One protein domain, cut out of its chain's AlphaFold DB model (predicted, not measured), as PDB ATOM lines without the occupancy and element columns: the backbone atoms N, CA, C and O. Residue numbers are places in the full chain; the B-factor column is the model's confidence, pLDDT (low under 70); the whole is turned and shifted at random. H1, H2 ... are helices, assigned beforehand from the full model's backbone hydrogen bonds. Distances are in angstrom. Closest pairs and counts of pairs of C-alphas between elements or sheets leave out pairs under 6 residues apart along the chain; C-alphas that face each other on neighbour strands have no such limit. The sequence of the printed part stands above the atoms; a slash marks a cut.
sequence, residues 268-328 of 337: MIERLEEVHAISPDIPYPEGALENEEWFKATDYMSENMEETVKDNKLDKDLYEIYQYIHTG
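What this domain is: This is residues 268 to 328 of the 337 residues of an uncharacterized protein of Oceanobacillus oncorhynchi (UniProt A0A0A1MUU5). Four helices make an open frame: the long helix H3 forms one side and the longest axis, and H4 runs back opposite it across a gap. H1 packs on H4 at a tilt, near the two ends of the printed part, and stays apart from H3, while the short H2 sits at the corner where H3 begins. The turn from H3 into H4 sticks out, with residues 310 to 317 standing free. The printed part has 61 residues, with four named helices in the order H1, H2, H3, H4 and no named strand, and is all helix. It is compact, with a radius of gyration of the C-alphas of 11.3 A, and spans 33 by 22 by 19 A.

How they stand to each other: H1, residues 268 to 278, touches H4, residues 316 to 327; their closest C-alphas, of Met 268 and Ile 325, are 5.3 A apart. They run opposite ways at a steep tilt of 37 degrees, only just beyond shallow. H2, residues 286 to 290, is only just apart from H1, at 8.2 A. H2 and H3, residues 294 to 311, touch only at the corner by their link; the closest C-alphas are those of Ala 288 and Ala 297, 5.1 A apart, and H3 touches H2 with residues 294 to 297 alone. H3 and H4 are close but not clearly touching, with the closest C-alphas, of Val 309 and Leu 318, 7.8 A apart; they run opposite ways at a shallow tilt of 15 degrees. H1 and H3 are apart, as are H2 and H4. In H1, H2, H3 and H4 every O i to N i+4 pair is within hydrogen-bond range.

Where its parts are: H1 begins at C-alpha 268, (175.064, 139.831, 238.816), and is 15.5 A long from first to last C-alpha. H2 is 6.1 A long, H3 25.5 A and H4 16.2 A. H3 begins at C-alpha 294, (186.776, 134.855, 240.445), and H4 ends at C-alpha 327, (168.228, 136.089, 240.454).

The domain as a whole: The two C-alphas farthest apart are those of Asn 291 and Lys 313, at 33.0 A. The printed part has no cut and no long link. The mean pLDDT of the printed part is 76.6, and residues 306 to 316 are under 70.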
ATOM      1  N   MET A 268     174.827 139.823 237.377       81.88
ATOM      2  CA  MET A 268     175.064 139.831 238.816       81.88
ATOM      3  C   MET A 268     176.031 140.940 239.216       81.88
ATOM      4  O   MET A 268     175.770 141.626 240.200       81.88
ATOM      5  N   ILE A 269     177.119 141.128 238.463       86.44
ATOM      6  CA  ILE A 269     178.100 142.193 238.708       86.44
ATOM      7  C   ILE A 269     177.432 143.564 238.593       86.44
ATOM      8  O   ILE A 269     177.585 144.374 239.503       86.44
ATOM      9  N   GLU A 270     176.640 143.796 237.541       84.81
ATOM     10  CA  GLU A 270     175.885 145.044 237.361       84.81
ATOM     11  C   GLU A 270     174.952 145.310 238.552       84.81
ATOM     12  O   GLU A 270     174.969 146.388 239.143       84.81
ATOM     13  N   ARG A 271     174.173 144.307 238.975       87.19
ATOM     14  CA  ARG A 271     173.265 144.445 240.128       87.19
ATOM     15  C   ARG A 271     174.011 144.653 241.440       87.19
ATOM     16  O   ARG A 271     173.537 145.391 242.300       87.19
ATOM     17  N   LEU A 272     175.158 144.001 241.615       89.12
ATOM     18  CA  LEU A 272     175.996 144.182 242.791       89.12
ATOM     19  C   LEU A 272     176.575 145.603 242.836       89.12
ATOM     20  O   LEU A 272     176.553 146.226 243.897       89.12
ATOM     21  N   GLU A 273     177.022 146.138 241.699       90.38
ATOM     22  CA  GLU A 273     177.462 147.530 241.568       90.38
ATOM     23  C   GLU A 273     176.320 148.504 241.904       90.38
ATOM     24  O   GLU A 273     176.513 149.440 242.685       90.38
ATOM     25  N   GLU A 274     175.104 148.258 241.399       89.12
ATOM     26  CA  GLU A 274     173.914 149.058 241.719       89.12
ATOM     27  C   GLU A 274     173.606 149.070 243.225       89.12
ATOM     28  O   GLU A 274     173.368 150.134 243.806       89.12
ATOM     29  N   VAL A 275     173.628 147.899 243.871       86.88
ATOM     30  CA  VAL A 275     173.406 147.771 245.318       86.88
ATOM     31  C   VAL A 275     174.498 148.509 246.098       86.88
ATOM     32  O   VAL A 275     174.176 149.297 246.991       86.88
ATOM     33  N   HIS A 276     175.772 148.302 245.752       88.75
ATOM     34  CA  HIS A 276     176.909 148.944 246.415       88.75
ATOM     35  C   HIS A 276     176.869 150.474 246.279       88.75
ATOM     36  O   HIS A 276     177.149 151.204 247.232       88.75
ATOM     37  N   ALA A 277     176.453 150.986 245.118       88.56
ATOM     38  CA  ALA A 277     176.304 152.420 244.885       88.56
ATOM     39  C   ALA A 277     175.236 153.066 245.789       88.56
ATOM     40  O   ALA A 277     175.352 154.248 246.131       88.56
ATOM     41  N   ILE A 278     174.200 152.313 246.179       86.88
ATOM     42  CA  ILE A 278     173.166 152.769 247.119       86.88
ATOM     43  C   ILE A 278     173.634 152.615 248.565       86.88
ATOM     44  O   ILE A 278     173.489 153.553 249.352       86.88
ATOM     45  N   SER A 279     174.198 151.455 248.900       86.19
ATOM     46  CA  SER A 279     174.673 151.124 250.239       86.19
ATOM     47  C   SER A 279     176.126 150.643 250.181       86.19
ATOM     48  O   SER A 279     176.375 149.452 249.987       86.19
ATOM     49  N   PRO A 280     177.102 151.555 250.381       87.69
ATOM     50  CA  PRO A 280     178.528 151.218 250.339       87.69
ATOM     51  C   PRO A 280     178.985 150.225 251.417       87.69
ATOM     52  O   PRO A 280     180.122 149.762 251.367       87.69
ATOM     53  N   ASP A 281     178.127 149.928 252.400       84.94
ATOM     54  CA  ASP A 281     178.367 148.909 253.425       84.94
ATOM     55  C   ASP A 281     178.196 147.479 252.868       84.94
ATOM     56  O   ASP A 281     178.687 146.522 253.467       84.94
ATOM     57  N   ILE A 282     177.527 147.312 251.719       84.38
ATOM     58  CA  ILE A 282     177.488 146.036 250.995       84.38
ATOM     59  C   ILE A 282     178.841 145.832 250.296       84.38
ATOM     60  O   ILE A 282     179.282 146.733 249.589       84.38
ATOM     61  N   PRO A 283     179.520 144.687 250.465       86.19
ATOM     62  CA  PRO A 283     180.839 144.464 249.874       86.19
ATOM     63  C   PRO A 283     180.810 144.459 248.339       86.19
ATOM     64  O   PRO A 283     179.888 143.922 247.730       86.19
ATOM     65  N   TYR A 284     181.860 145.015 247.725       90.75
ATOM     66  CA  TYR A 284     182.089 144.975 246.279       90.75
ATOM     67  C   TYR A 284     183.570 144.675 245.977       90.75
ATOM     68  O   TYR A 284     184.432 145.514 246.258       90.75
ATOM     69  N   PRO A 285     183.904 143.488 245.436       90.00
ATOM     70  CA  PRO A 285     185.280 143.072 245.172       90.00
ATOM     71  C   PRO A 285     185.832 143.669 243.866       90.00
ATOM     72  O   PRO A 285     186.285 142.926 243.001       90.00
ATOM     73  N   GLU A 286     185.823 145.000 243.725       90.19
ATOM     74  CA  GLU A 286     186.202 145.727 242.494       90.19
ATOM     75  C   GLU A 286     187.490 145.177 241.865       90.19
ATOM     76  O   GLU A 286     187.473 144.669 240.750       90.19
ATOM     77  N   GLY A 287     188.588 145.159 242.627       85.50
ATOM     78  CA  GLY A 287     189.879 144.705 242.111       85.50
ATOM     79  C   GLY A 287     189.929 143.222 241.732       85.50
ATOM     80  O   GLY A 287     190.708 142.864 240.860       85.50
ATOM     81  N   ALA A 288     189.129 142.349 242.351       85.06
ATOM     82  CA  ALA A 288     189.096 140.940 241.948       85.06
ATOM     83  C   ALA A 288     188.232 140.741 240.695       85.06
ATOM     84  O   ALA A 288     188.594 139.944 239.838       85.06
ATOM     85  N   LEU A 289     187.133 141.491 240.557       83.56
ATOM     86  CA  LEU A 289     186.275 141.451 239.370       83.56
ATOM     87  C   LEU A 289     186.976 142.039 238.139       83.56
ATOM     88  O   LEU A 289     186.926 141.434 237.076       83.56
ATOM     89  N   GLU A 290     187.675 143.168 238.286       79.56
ATOM     90  CA  GLU A 290     188.432 143.804 237.194       79.56
ATOM     91  C   GLU A 290     189.553 142.913 236.641       79.56
ATOM     92  O   GLU A 290     189.881 143.009 235.462       79.56
ATOM     93  N   ASN A 291     190.137 142.056 237.486       77.19
ATOM     94  CA  ASN A 291     191.209 141.134 237.104       77.19
ATOM     95  C   ASN A 291     190.705 139.702 236.843       77.19
ATOM     96  O   ASN A 291     191.521 138.795 236.728       77.19
ATOM     97  N   GLU A 292     189.384 139.480 236.803       75.25
ATOM     98  CA  GLU A 292     188.771 138.151 236.628       75.25
ATOM     99  C   GLU A 292     189.276 137.091 237.636       75.25
ATOM    100  O   GLU A 292     189.273 135.884 237.386       75.25
ATOM    101  N   GLU A 293     189.676 137.523 238.835       79.31
ATOM    102  CA  GLU A 293     190.131 136.661 239.926       79.31
ATOM    103  C   GLU A 293     188.919 136.098 240.685       79.31
ATOM    104  O   GLU A 293     188.706 136.386 241.867       79.31
ATOM    105  N   TRP A 294     188.099 135.303 239.991       78.69
ATOM    106  CA  TRP A 294     186.776 134.855 240.445       78.69
ATOM    107  C   TRP A 294     186.783 134.214 241.835       78.69
ATOM    108  O   TRP A 294     185.906 134.499 242.647       78.69
ATOM    109  N   PHE A 295     187.806 133.417 242.152       77.06
ATOM    110  CA  PHE A 295     187.962 132.811 243.477       77.06
ATOM    111  C   PHE A 295     188.172 133.862 244.573       77.06
ATOM    112  O   PHE A 295     187.530 133.797 245.615       77.06
ATOM    113  N   LYS A 296     189.002 134.887 244.328       80.62
ATOM    114  CA  LYS A 296     189.211 135.972 245.296       80.62
ATOM    115  C   LYS A 296     187.964 136.822 245.444       80.62
ATOM    116  O   LYS A 296     187.684 137.291 246.542       80.62
ATOM    117  N   ALA A 297     187.225 137.026 244.353       80.94
ATOM    118  CA  ALA A 297     185.946 137.719 244.399       80.94
ATOM    119  C   ALA A 297     184.947 136.948 245.274       80.94
ATOM    120  O   ALA A 297     184.295 137.552 246.123       80.94
ATOM    121  N   THR A 298     184.875 135.621 245.133       79.25
ATOM    122  CA  THR A 298     184.034 134.756 245.973       79.25
ATOM    123  C   THR A 298     184.473 134.741 247.427       79.25
ATOM    124  O   THR A 298     183.635 134.966 248.293       79.25
ATOM    125  N   ASP A 299     185.762 134.544 247.711       80.12
ATOM    126  CA  ASP A 299     186.302 134.570 249.075       80.12
ATOM    127  C   ASP A 299     185.982 135.906 249.754       80.12
ATOM    128  O   ASP A 299     185.448 135.943 250.862       80.12
ATOM    129  N   TYR A 300     186.221 137.018 249.050       84.56
ATOM    130  CA  TYR A 300     185.908 138.350 249.549       84.56
ATOM    131  C   TYR A 300     184.417 138.506 249.859       84.56
ATOM    132  O   TYR A 300     184.062 138.998 250.931       84.56
ATOM    133  N   MET A 301     183.540 138.090 248.941       82.31
ATOM    134  CA  MET A 301     182.095 138.161 249.154       82.31
ATOM    135  C   MET A 301     181.663 137.289 250.328       82.31
ATOM    136  O   MET A 301     180.946 137.776 251.194       82.31
ATOM    137  N   SER A 302     182.140 136.049 250.415       78.31
ATOM    138  CA  SER A 302     181.838 135.131 251.513       78.31
ATOM    139  C   SER A 302     182.269 135.702 252.863       78.31
ATOM    140  O   SER A 302     181.458 135.766 253.786       78.31
ATOM    141  N   GLU A 303     183.504 136.190 252.981       80.38
ATOM    142  CA  GLU A 303     184.024 136.751 254.230       80.38
ATOM    143  C   GLU A 303     183.265 138.019 254.643       80.38
ATOM    144  O   GLU A 303     182.811 138.140 255.784       80.38
ATOM    145  N   ASN A 304     183.077 138.959 253.712       78.38
ATOM    146  CA  ASN A 304     182.528 140.275 254.037       78.38
ATOM    147  C   ASN A 304     180.996 140.270 254.109       78.38
ATOM    148  O   ASN A 304     180.423 140.991 254.923       78.38
ATOM    149  N   MET A 305     180.301 139.443 253.320       71.38
ATOM    150  CA  MET A 305     178.858 139.264 253.492       71.38
ATOM    151  C   MET A 305     178.558 138.522 254.791       71.38
ATOM    152  O   MET A 305     177.606 138.893 255.473       71.38
ATOM    153  N   GLU A 306     179.354 137.518 255.181       63.88
ATOM    154  CA  GLU A 306     179.144 136.812 256.448       63.88
ATOM    155  C   GLU A 306     179.415 137.721 257.661       63.88
ATOM    156  O   GLU A 306     178.689 137.637 258.655       63.88
ATOM    157  N   GLU A 307     180.394 138.633 257.594       58.94
ATOM    158  CA  GLU A 307     180.577 139.682 258.610       58.94
ATOM    159  C   GLU A 307     179.369 140.628 258.682       58.94
ATOM    160  O   GLU A 307     178.823 140.835 259.771       58.94
ATOM    161  N   THR A 308     178.858 141.095 257.540       58.56
ATOM    162  CA  THR A 308     177.628 141.904 257.469       58.56
ATOM    163  C   THR A 308     176.408 141.158 258.039       58.56
ATOM    164  O   THR A 308     175.578 141.754 258.730       58.56
ATOM    165  N   VAL A 309     176.326 139.833 257.841       52.22
ATOM    166  CA  VAL A 309     175.294 138.941 258.413       52.22
ATOM    167  C   VAL A 309     175.473 138.722 259.922       52.22
ATOM    168  O   VAL A 309     174.489 138.608 260.660       52.22
ATOM    169  N   LYS A 310     176.713 138.619 260.415       50.44
ATOM    170  CA  LYS A 310     177.015 138.374 261.837       50.44
ATOM    171  C   LYS A 310     176.802 139.620 262.690       50.44
ATOM    172  O   LYS A 310     176.308 139.495 263.816       50.44
ATOM    173  N   ASP A 311     177.120 140.795 262.157       56.50
ATOM    174  CA  ASP A 311     177.011 142.058 262.887       56.50
ATOM    175  C   ASP A 311     175.580 142.625 262.917       56.50
ATOM    176  O   ASP A 311     175.253 143.389 263.830       56.50
ATOM    177  N   ASN A 312     174.674 142.156 262.046       47.97
ATOM    178  CA  ASN A 312     173.244 142.471 262.088       47.97
ATOM    179  C   ASN A 312     172.372 141.226 261.851       47.97
ATOM    180  O   ASN A 312     172.347 140.654 260.770       47.97
ATOM    181  N   LYS A 313     171.611 140.833 262.886       48.72
ATOM    182  CA  LYS A 313     170.586 139.769 262.888       48.72
ATOM    183  C   LYS A 313     169.891 139.609 261.526       48.72
ATOM    184  O   LYS A 313     168.986 140.390 261.284       48.72
ATOM    185  N   LEU A 314     170.255 138.572 260.757       45.59
ATOM    186  CA  LEU A 314     169.556 138.010 259.583       45.59
ATOM    187  C   LEU A 314     168.334 138.844 259.166       45.59
ATOM    188  O   LEU A 314     167.191 138.499 259.486       45.59
ATOM    189  N   ASP A 315     168.617 140.013 258.590       62.75
ATOM    190  CA  ASP A 315     167.584 140.983 258.276       62.75
ATOM    191  C   ASP A 315     166.923 140.526 256.987       62.75
ATOM    192  O   ASP A 315     167.590 140.037 256.069       62.75
ATOM    193  N   LYS A 316     165.600 140.632 256.934       62.06
ATOM    194  CA  LYS A 316     164.818 140.214 255.766       62.06
ATOM    195  C   LYS A 316     165.346 140.885 254.491       62.06
ATOM    196  O   LYS A 316     165.346 140.266 253.431       62.06
ATOM    197  N   ASP A 317     165.878 142.089 254.648       70.69
ATOM    198  CA  ASP A 317     166.394 142.934 253.582       70.69
ATOM    199  C   ASP A 317     167.708 142.399 252.995       70.69
ATOM    200  O   ASP A 317     167.908 142.489 251.789       70.69
ATOM    201  N   LEU A 318     168.567 141.732 253.781       71.31
ATOM    202  CA  LEU A 318     169.823 141.170 253.263       71.31
ATOM    203  C   LEU A 318     169.589 139.944 252.373       71.31
ATOM    204  O   LEU A 318     170.273 139.751 251.369       71.31
ATOM    205  N   TYR A 319     168.590 139.130 252.719       72.62
ATOM    206  CA  TYR A 319     168.148 138.029 251.866       72.62
ATOM    207  C   TYR A 319     167.517 138.548 250.569       72.62
ATOM    208  O   TYR A 319     167.749 137.974 249.509       72.62
ATOM    209  N   GLU A 320     166.745 139.635 250.631       74.38
ATOM    210  CA  GLU A 320     166.153 140.251 249.437       74.38
ATOM    211  C   GLU A 320     167.214 140.923 248.547       74.38
ATOM    212  O   GLU A 320     167.133 140.788 247.330       74.38
ATOM    213  N   ILE A 321     168.254 141.537 249.126       77.25
ATOM    214  CA  ILE A 321     169.442 142.022 248.399       77.25
ATOM    215  C   ILE A 321     170.157 140.863 247.698       77.25
ATOM    216  O   ILE A 321     170.446 140.950 246.506       77.25
ATOM    217  N   TYR A 322     170.414 139.764 248.412       76.38
ATOM    218  CA  TYR A 322     171.058 138.579 247.843       76.38
ATOM    219  C   TYR A 322     170.241 137.996 246.680       76.38
ATOM    220  O   TYR A 322     170.781 137.737 245.607       76.38
ATOM    221  N   GLN A 323     168.926 137.836 246.862       72.06
ATOM    222  CA  GLN A 323     168.031 137.378 245.798       72.06
ATOM    223  C   GLN A 323     168.055 138.331 244.603       72.06
ATOM    224  O   GLN A 323     168.216 137.881 243.473       72.06
ATOM    225  N   TYR A 324     167.994 139.640 244.836       80.12
ATOM    226  CA  TYR A 324     168.083 140.620 243.763       80.12
ATOM    227  C   TYR A 324     169.390 140.489 242.970       80.12
ATOM    228  O   TYR A 324     169.345 140.416 241.743       80.12
ATOM    229  N   ILE A 325     170.540 140.381 243.640       76.75
ATOM    230  CA  ILE A 325     171.840 140.225 242.974       76.75
ATOM    231  C   ILE A 325     171.852 138.943 242.124       76.75
ATOM    232  O   ILE A 325     172.046 139.017 240.910       76.75
ATOM    233  N   HIS A 326     171.564 137.783 242.725       70.94
ATOM    234  CA  HIS A 326     171.707 136.481 242.062       70.94
ATOM    235  C   HIS A 326     170.627 136.195 241.011       70.94
ATOM    236  O   HIS A 326     170.922 135.695 239.925       70.94
ATOM    237  N   THR A 327     169.362 136.499 241.301       70.00
ATOM    238  CA  THR A 327     168.228 136.089 240.454       70.00
ATOM    239  C   THR A 327     167.563 137.257 239.736       70.00
ATOM    240  O   THR A 327     166.822 137.043 238.777       70.00
ATOM    241  N   GLY A 328     167.839 138.497 240.152       73.81
ATOM    242  CA  GLY A 328     167.126 139.678 239.665       73.81
ATOM    243  C   GLY A 328     165.699 139.765 240.205       73.81
ATOM    244  O   GLY A 328     164.926 140.609 239.750       73.81
TER     245      GLY A 328